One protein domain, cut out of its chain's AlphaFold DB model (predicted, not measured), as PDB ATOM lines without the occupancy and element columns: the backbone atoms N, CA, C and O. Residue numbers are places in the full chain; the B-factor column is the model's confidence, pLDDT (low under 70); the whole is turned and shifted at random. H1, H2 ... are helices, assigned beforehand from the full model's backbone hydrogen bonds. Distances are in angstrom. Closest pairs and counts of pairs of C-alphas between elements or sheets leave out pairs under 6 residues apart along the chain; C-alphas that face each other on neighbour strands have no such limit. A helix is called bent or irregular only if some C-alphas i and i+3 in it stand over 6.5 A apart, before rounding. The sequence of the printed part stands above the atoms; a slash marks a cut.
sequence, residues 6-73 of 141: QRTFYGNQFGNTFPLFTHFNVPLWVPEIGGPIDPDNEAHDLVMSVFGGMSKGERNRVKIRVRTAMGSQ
ATOM      1  N   GLN A   6     228.316 268.377 204.990       82.00
ATOM      2  CA  GLN A   6     228.683 269.585 205.741       82.00
ATOM      3  C   GLN A   6     228.756 269.389 207.267       82.00
ATOM      4  O   GLN A   6     229.380 270.192 207.969       82.00
ATOM      5  N   ARG A   7     228.156 268.332 207.829       84.00
ATOM      6  CA  ARG A   7     228.304 268.003 209.262       84.00
ATOM      7  C   ARG A   7     229.500 267.106 209.523       84.00
ATOM      8  O   ARG A   7     230.100 267.202 210.595       84.00
ATOM      9  N   THR A   8     229.852 266.291 208.535       85.62
ATOM     10  CA  THR A   8     230.864 265.244 208.668       85.62
ATOM     11  C   THR A   8     232.280 265.777 208.480       85.62
ATOM     12  O   THR A   8     233.161 265.427 209.260       85.62
ATOM     13  N   PHE A   9     232.498 266.682 207.521       85.75
ATOM     14  CA  PHE A   9     233.821 267.247 207.241       85.75
ATOM     15  C   PHE A   9     233.918 268.737 207.588       85.75
ATOM     16  O   PHE A   9     232.962 269.500 207.465       85.75
ATOM     17  N   TYR A  10     235.102 269.166 208.028       86.31
ATOM     18  CA  TYR A  10     235.428 270.561 208.335       86.31
ATOM     19  C   TYR A  10     236.579 271.075 207.470       86.31
ATOM     20  O   TYR A  10     237.702 270.580 207.578       86.31
ATOM     21  N   GLY A  11     236.356 272.132 206.687       87.75
ATOM     22  CA  GLY A  11     237.404 272.719 205.847       87.75
ATOM     23  C   GLY A  11     238.082 271.664 204.964       87.75
ATOM     24  O   GLY A  11     237.396 270.871 204.333       87.75
ATOM     25  N   ASN A  12     239.419 271.607 204.986       88.38
ATOM     26  CA  ASN A  12     240.211 270.661 204.187       88.38
ATOM     27  C   ASN A  12     240.310 269.239 204.783       88.38
ATOM     28  O   ASN A  12     241.194 268.469 204.414       88.38
ATOM     29  N   GLN A  13     239.468 268.877 205.757       87.81
ATOM     30  CA  GLN A  13     239.524 267.539 206.362       87.81
ATOM     31  C   GLN A  13     239.254 266.427 205.353       87.81
ATOM     32  O   GLN A  13     239.858 265.365 205.473       87.81
ATOM     33  N   PHE A  14     238.381 266.670 204.374       87.00
ATOM     34  CA  PHE A  14     238.104 265.708 203.315       87.00
ATOM     35  C   PHE A  14     239.387 265.356 202.549       87.00
ATOM     36  O   PHE A  14     239.826 264.215 202.630       87.00
ATOM     37  N   GLY A  15     240.075 266.341 201.960       86.62
ATOM     38  CA  GLY A  15     241.334 266.108 201.241       86.62
ATOM     39  C   GLY A  15     242.443 265.470 202.094       86.62
ATOM     40  O   GLY A  15     243.248 264.700 201.585       86.62
ATOM     41  N   ASN A  16     242.460 265.711 203.410       90.12
ATOM     42  CA  ASN A  16     243.442 265.093 204.309       90.12
ATOM     43  C   ASN A  16     243.125 263.631 204.677       90.12
ATOM     44  O   ASN A  16     244.033 262.882 205.029       90.12
ATOM     45  N   THR A  17     241.848 263.238 204.688       89.69
ATOM     46  CA  THR A  17     241.407 261.918 205.184       89.69
ATOM     47  C   THR A  17     241.007 260.972 204.060       89.69
ATOM     48  O   THR A  17     241.148 259.761 204.206       89.69
ATOM     49  N   PHE A  18     240.573 261.505 202.921       87.56
ATOM     50  CA  PHE A  18     240.137 260.726 201.773       87.56
ATOM     51  C   PHE A  18     241.212 259.801 201.179       87.56
ATOM     52  O   PHE A  18     240.883 258.643 200.925       87.56
ATOM     53  N   PRO A  19     242.503 260.189 201.099       90.44
ATOM     54  CA  PRO A  19     243.559 259.269 200.668       90.44
ATOM     55  C   PRO A  19     243.665 257.995 201.522       90.44
ATOM     56  O   PRO A  19     244.035 256.941 201.010       90.44
ATOM     57  N   LEU A  20     243.307 258.058 202.814       91.75
ATOM     58  CA  LEU A  20     243.271 256.872 203.678       91.75
ATOM     59  C   LEU A  20     242.108 255.945 203.310       91.75
ATOM     60  O   LEU A  20     242.282 254.729 203.302       91.75
ATOM     61  N   PHE A  21     240.938 256.499 202.981       89.88
ATOM     62  CA  PHE A  21     239.798 255.698 202.530       89.88
ATOM     63  C   PHE A  21     240.109 254.980 201.214       89.88
ATOM     64  O   PHE A  21     239.832 253.786 201.106       89.88
ATOM     65  N   THR A  22     240.775 255.657 200.275       89.62
ATOM     66  CA  THR A  22     241.251 255.046 199.025       89.62
ATOM     67  C   THR A  22     242.277 253.944 199.293       89.62
ATOM     68  O   THR A  22     242.153 252.852 198.748       89.62
ATOM     69  N   HIS A  23     243.249 254.178 200.183       91.25
ATOM     70  CA  HIS A  23     244.266 253.177 200.526       91.25
ATOM     71  C   HIS A  23     243.666 251.877 201.083       91.25
ATOM     72  O   HIS A  23     244.111 250.786 200.731       91.25
ATOM     73  N   PHE A  24     242.636 251.983 201.928       93.25
ATOM     74  CA  PHE A  24     241.954 250.828 202.515       93.25
ATOM     75  C   PHE A  24     240.763 250.315 201.687       93.25
ATOM     76  O   PHE A  24     240.044 249.434 202.156       93.25
ATOM     77  N   ASN A  25     240.548 250.832 200.469       89.25
ATOM     78  CA  ASN A  25     239.414 250.491 199.599       89.25
ATOM     79  C   ASN A  25     238.044 250.629 200.293       89.25
ATOM     80  O   ASN A  25     237.138 249.821 200.087       89.25
ATOM     81  N   VAL A  26     237.888 251.652 201.137       90.38
ATOM     82  CA  VAL A  26     236.632 251.947 201.833       90.38
ATOM     83  C   VAL A  26     235.852 252.987 201.024       90.38
ATOM     84  O   VAL A  26     236.230 254.160 201.030       90.38
ATOM     85  N   PRO A  27     234.750 252.613 200.344       87.44
ATOM     86  CA  PRO A  27     233.985 253.560 199.545       87.44
ATOM     87  C   PRO A  27     233.209 254.528 200.439       87.44
ATOM     88  O   PRO A  27     232.471 254.129 201.347       87.44
ATOM     89  N   LEU A  28     233.330 255.822 200.146       88.50
ATOM     90  CA  LEU A  28     232.597 256.861 200.853       88.50
ATOM     91  C   LEU A  28     231.314 257.211 200.102       88.50
ATOM     92  O   LEU A  28     231.363 257.808 199.036       88.50
ATOM     93  N   TRP A  29     230.164 256.844 200.662       88.56
ATOM     94  CA  TRP A  29     228.853 257.121 200.064       88.56
ATOM     95  C   TRP A  29     228.270 258.453 200.523       88.56
ATOM     96  O   TRP A  29     228.085 258.644 201.733       88.56
ATOM     97  N   VAL A  30     227.920 259.302 199.551       85.94
ATOM     98  CA  VAL A  30     227.322 260.626 199.752       85.94
ATOM     99  C   VAL A  30     226.051 260.753 198.893       85.94
ATOM    100  O   VAL A  30     226.151 260.781 197.665       85.94
ATOM    101  N   PRO A  31     224.851 260.819 199.503       83.44
ATOM    102  CA  PRO A  31     223.575 260.940 198.794       83.44
ATOM    103  C   PRO A  31     223.507 262.128 197.829       83.44
ATOM    104  O   PRO A  31     222.934 262.009 196.752       83.44
ATOM    105  N   GLU A  32     224.127 263.250 198.184       80.44
ATOM    106  CA  GLU A  32     224.142 264.496 197.410       80.44
ATOM    107  C   GLU A  32     224.932 264.383 196.099       80.44
ATOM    108  O   GLU A  32     224.748 265.197 195.200       80.44
ATOM    109  N   ILE A  33     225.792 263.368 195.987       80.69
ATOM    110  CA  ILE A  33     226.579 263.044 194.789       80.69
ATOM    111  C   ILE A  33     225.938 261.861 194.030       80.69
ATOM    112  O   ILE A  33     226.332 261.527 192.917       80.69
ATOM    113  N   GLY A  34     224.898 261.237 194.598       77.88
ATOM    114  CA  GLY A  34     224.174 260.130 193.973       77.88
ATOM    115  C   GLY A  34     224.953 258.813 193.926       77.88
ATOM    116  O   GLY A  34     224.546 257.898 193.214       77.88
ATOM    117  N   GLY A  35     226.057 258.691 194.673       84.81
ATOM    118  CA  GLY A  35     226.920 257.514 194.612       84.81
ATOM    119  C   GLY A  35     228.129 257.546 195.552       84.81
ATOM    120  O   GLY A  35     228.252 258.438 196.402       84.81
ATOM    121  N   PRO A  36     229.024 256.546 195.435       86.94
ATOM    122  CA  PRO A  36     230.322 256.584 196.091       86.94
ATOM    123  C   PRO A  36     231.191 257.688 195.480       86.94
ATOM    124  O   PRO A  36     231.163 257.922 194.273       86.94
ATOM    125  N   ILE A  37     231.983 258.353 196.316       86.06
ATOM    126  CA  ILE A  37     232.937 259.356 195.851       86.06
ATOM    127  C   ILE A  37     234.061 258.672 195.072       86.06
ATOM    128  O   ILE A  37     234.775 257.828 195.611       86.06
ATOM    129  N   ASP A  38     234.214 259.093 193.822       85.00
ATOM    130  CA  ASP A  38     235.328 258.739 192.945       85.00
ATOM    131  C   ASP A  38     236.545 259.669 193.171       85.00
ATOM    132  O   ASP A  38     236.377 260.887 193.038       85.00
ATOM    133  N   PRO A  39     237.736 259.138 193.527       80.06
ATOM    134  CA  PRO A  39     238.970 259.915 193.686       80.06
ATOM    135  C   PRO A  39     239.519 260.533 192.401       80.06
ATOM    136  O   PRO A  39     240.201 261.551 192.494       80.06
ATOM    137  N   ASP A  40     239.221 259.964 191.234       85.19
ATOM    138  CA  ASP A  40     239.742 260.466 189.959       85.19
ATOM    139  C   ASP A  40     238.856 261.584 189.373       85.19
ATOM    140  O   ASP A  40     239.173 262.182 188.343       85.19
ATOM    141  N   ASN A  41     237.740 261.901 190.042       87.38
ATOM    142  CA  ASN A  41     236.785 262.913 189.612       87.38
ATOM    143  C   ASN A  41     236.942 264.230 190.392       87.38
ATOM    144  O   ASN A  41     236.456 264.382 191.517       87.38
ATOM    145  N   GLU A  42     237.531 265.233 189.739       84.50
ATOM    146  CA  GLU A  42     237.719 266.582 190.292       84.50
ATOM    147  C   GLU A  42     236.405 267.269 190.712       84.50
ATOM    148  O   GLU A  42     236.394 268.084 191.638       84.50
ATOM    149  N   ALA A  43     235.273 266.938 190.077       86.88
ATOM    150  CA  ALA A  43     233.985 267.531 190.433       86.88
ATOM    151  C   ALA A  43     233.530 267.099 191.833       86.88
ATOM    152  O   ALA A  43     232.961 267.904 192.574       86.88
ATOM    153  N   HIS A  44     233.807 265.850 192.224       88.25
ATOM    154  CA  HIS A  44     233.501 265.379 193.569       88.25
ATOM    155  C   HIS A  44     234.379 266.072 194.613       88.25
ATOM    156  O   HIS A  44     233.865 266.491 195.650       88.25
ATOM    157  N   ASP A  45     235.671 266.256 194.332       87.06
ATOM    158  CA  ASP A  45     236.575 266.972 195.238       87.06
ATOM    159  C   ASP A  45     236.149 268.437 195.425       87.06
ATOM    160  O   ASP A  45     236.040 268.928 196.554       87.06
ATOM    161  N   LEU A  46     235.777 269.119 194.336       88.81
ATOM    162  CA  LEU A  46     235.269 270.490 194.398       88.81
ATOM    163  C   LEU A  46     233.998 270.591 195.254       88.81
ATOM    164  O   LEU A  46     233.904 271.456 196.129       88.81
ATOM    165  N   VAL A  47     233.032 269.697 195.037       89.19
ATOM    166  CA  VAL A  47     231.787 269.650 195.819       89.19
ATOM    167  C   VAL A  47     232.082 269.412 197.305       89.19
ATOM    168  O   VAL A  47     231.550 270.116 198.172       89.19
ATOM    169  N   MET A  48     232.991 268.490 197.624       90.38
ATOM    170  CA  MET A  48     233.390 268.210 199.005       90.38
ATOM    171  C   MET A  48     234.132 269.380 199.662       90.38
ATOM    172  O   MET A  48     233.912 269.666 200.846       90.38
ATOM    173  N   SER A  49     234.948 270.111 198.904       88.62
ATOM    174  CA  SER A  49     235.602 271.345 199.351       88.62
ATOM    175  C   SER A  49     234.585 272.433 199.710       88.62
ATOM    176  O   SER A  49     234.691 273.068 200.768       88.62
ATOM    177  N   VAL A  50     233.532 272.598 198.900       90.38
ATOM    178  CA  VAL A  50     232.435 273.538 199.181       90.38
ATOM    179  C   VAL A  50     231.705 273.162 200.474       90.38
ATOM    180  O   VAL A  50     231.534 274.018 201.349       90.38
ATOM    181  N   PHE A  51     231.341 271.887 200.658       88.00
ATOM    182  CA  PHE A  51     230.710 271.413 201.898       88.00
ATOM    183  C   PHE A  51     231.595 271.639 203.132       88.00
ATOM    184  O   PHE A  51     231.125 272.138 204.164       88.00
ATOM    185  N   GLY A  52     232.896 271.355 203.018       88.56
ATOM    186  CA  GLY A  52     233.875 271.637 204.067       88.56
ATOM    187  C   GLY A  52     233.986 273.134 204.385       88.56
ATOM    188  O   GLY A  52     234.071 273.522 205.559       88.56
ATOM    189  N   GLY A  53     233.933 273.987 203.358       89.69
ATOM    190  CA  GLY A  53     233.921 275.445 203.469       89.69
ATOM    191  C   GLY A  53     232.697 275.980 204.214       89.69
ATOM    192  O   GLY A  53     232.847 276.791 205.136       89.69
ATOM    193  N   MET A  54     231.500 275.477 203.894       89.69
ATOM    194  CA  MET A  54     230.256 275.840 204.589       89.69
ATOM    195  C   MET A  54     230.321 275.481 206.078       89.69
ATOM    196  O   MET A  54     230.113 276.347 206.934       89.69
ATOM    197  N   SER A  55     230.733 274.248 206.395       89.31
ATOM    198  CA  SER A  55     230.931 273.785 207.777       89.31
ATOM    199  C   SER A  55     231.904 274.675 208.558       89.31
ATOM    200  O   SER A  55     231.683 275.037 209.723       89.31
ATOM    201  N   LYS A  56     232.999 275.082 207.900       91.06
ATOM    202  CA  LYS A  56     233.992 275.989 208.479       91.06
ATOM    203  C   LYS A  56     233.408 277.366 208.769       91.06
ATOM    204  O   LYS A  56     233.653 277.906 209.850       91.06
ATOM    205  N   GLY A  57     232.629 277.919 207.844       89.75
ATOM    206  CA  GLY A  57     231.968 279.213 207.998       89.75
ATOM    207  C   GLY A  57     231.002 279.249 209.182       89.75
ATOM    208  O   GLY A  57     231.083 280.152 210.019       89.75
ATOM    209  N   GLU A  58     230.139 278.242 209.308       89.25
ATOM    210  CA  GLU A  58     229.171 278.141 210.409       89.25
ATOM    211  C   GLU A  58     229.860 278.078 211.777       89.25
ATOM    212  O   GLU A  58     229.556 278.870 212.679       89.25
ATOM    213  N   ARG A  59     230.855 277.193 211.916       90.56
ATOM    214  CA  ARG A  59     231.638 277.071 213.155       90.56
ATOM    215  C   ARG A  59     232.418 278.347 213.454       90.56
ATOM    216  O   ARG A  59     232.490 278.761 214.612       90.56
ATOM    217  N   ASN A  60     232.955 279.015 212.433       91.88
ATOM    218  CA  ASN A  60     233.674 280.273 212.615       91.88
ATOM    219  C   ASN A  60     232.758 281.390 213.141       91.88
ATOM    220  O   ASN A  60     233.154 282.120 214.047       91.88
ATOM    221  N   ARG A  61     231.508 281.484 212.666       91.81
ATOM    222  CA  ARG A  61     230.526 282.454 213.192       91.81
ATOM    223  C   ARG A  61     230.235 282.232 214.675       91.81
ATOM    224  O   ARG A  61     230.157 283.193 215.441       91.81
ATOM    225  N   VAL A  62     230.087 280.979 215.106       93.00
ATOM    226  CA  VAL A  62     229.917 280.649 216.533       93.00
ATOM    227  C   VAL A  62     231.180 281.008 217.315       93.00
ATOM    228  O   VAL A  62     231.095 281.717 218.316       93.00
ATOM    229  N   LYS A  63     232.355 280.606 216.819       92.94
ATOM    230  CA  LYS A  63     233.652 280.890 217.447       92.94
ATOM    231  C   LYS A  63     233.891 282.386 217.644       92.94
ATOM    232  O   LYS A  63     234.329 282.781 218.721       92.94
ATOM    233  N   ILE A  64     233.601 283.212 216.639       94.06
ATOM    234  CA  ILE A  64     233.748 284.671 216.722       94.06
ATOM    235  C   ILE A  64     232.840 285.224 217.816       94.06
ATOM    236  O   ILE A  64     233.326 285.918 218.701       94.06
ATOM    237  N   ARG A  65     231.548 284.869 217.816       94.81
ATOM    238  CA  ARG A  65     230.604 285.352 218.836       94.81
ATOM    239  C   ARG A  65     231.037 284.970 220.248       94.81
ATOM    240  O   ARG A  65     231.054 285.826 221.127       94.81
ATOM    241  N   VAL A  66     231.440 283.715 220.445       94.19
ATOM    242  CA  VAL A  66     231.933 283.229 221.740       94.19
ATOM    243  C   VAL A  66     233.192 283.987 222.154       94.19
ATOM    244  O   VAL A  66     233.250 284.506 223.263       94.19
ATOM    245  N   ARG A  67     234.176 284.129 221.257       90.75
ATOM    246  CA  ARG A  67     235.427 284.838 221.555       90.75
ATOM    247  C   ARG A  67     235.200 286.315 221.868       90.75
ATOM    248  O   ARG A  67     235.845 286.834 222.772       90.75
ATOM    249  N   THR A  68     234.297 286.982 221.154       91.56
ATOM    250  CA  THR A  68     233.947 288.382 221.413       91.56
ATOM    251  C   THR A  68     233.265 288.529 222.771       91.56
ATOM    252  O   THR A  68     233.680 289.373 223.560       91.56
ATOM    253  N   ALA A  69     232.292 287.668 223.091       88.56
ATOM    254  CA  ALA A  69     231.632 287.673 224.396       88.56
ATOM    255  C   ALA A  69     232.625 287.418 225.541       88.56
ATOM    256  O   ALA A  69     232.638 288.155 226.524       88.56
ATOM    257  N   MET A  70     233.513 286.431 225.378       87.94
ATOM    258  CA  MET A  70     234.606 286.160 226.316       87.94
ATOM    259  C   MET A  70     235.533 287.374 226.460       87.94
ATOM    260  O   MET A  70     235.832 287.795 227.571       87.94
ATOM    261  N   GLY A  71     235.941 287.999 225.354       85.75
ATOM    262  CA  GLY A  71     236.782 289.198 225.376       85.75
ATOM    263  C   GLY A  71     236.164 290.348 226.173       85.75
ATOM    264  O   GLY A  71     236.864 290.984 226.960       85.75
ATOM    265  N   SER A  72     234.856 290.577 226.028       85.00
ATOM    266  CA  SER A  72     234.129 291.577 226.817       85.00
ATOM    267  C   SER A  72     234.096 291.230 228.307       85.00
ATOM    268  O   SER A  72     234.319 292.110 229.133       85.00
ATOM    269  N   GLN A  73     233.903 289.956 228.665       81.44
ATOM    270  CA  GLN A  73     233.914 289.505 230.065       81.44
ATOM    271  C   GLN A  73     235.287 289.687 230.731       81.44
ATOM    272  O   GLN A  73     235.374 290.122 231.878       81.44
TER     273      GLN A  73
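What this domain is: This is residues 6 to 73 of the 141 residues of an uncharacterized protein of Streptomyces antimycoticus (UniProt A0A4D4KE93). A short helix, H1, meets the long helix H2 in a lopsided V, and the loop of residues 24 to 41 spans its wide end; residues 60 to 73 of H2 stick out as a free arm that makes much of the length. The 68 printed residues hold two named helices, H1 then H2, and no named strand: all helix. The whole is loose, with a radius of gyration of the C-alphas of 15.4 A, and spans 50 by 22 by 17 A.

How they stand to each other: H1, residues 13 to 23, and H2, residues 42 to 73, form a helical hairpin, running opposite ways at a steep tilt of 41 degrees. H2 touches H1 with residues 45 to 52 alone; the closest C-alphas are those of Phe 14 and Met 48, 6.9 A apart. Every O i to N i+4 pair is within hydrogen-bond range in H2, and 5 of 7 in H1.

Where its parts are: H1 begins at C-alpha 13 (239.524, 267.539, 206.362) and is only just irregular: C-alphas 16 and 19 are 6.9 A apart. H2 measures 46.1 A, ending at C-alpha 73 (233.914, 289.505, 230.065).

The domain as a whole: The link is long, 18 residues. The printed part has no cut, and no printed residue is under pLDDT 70.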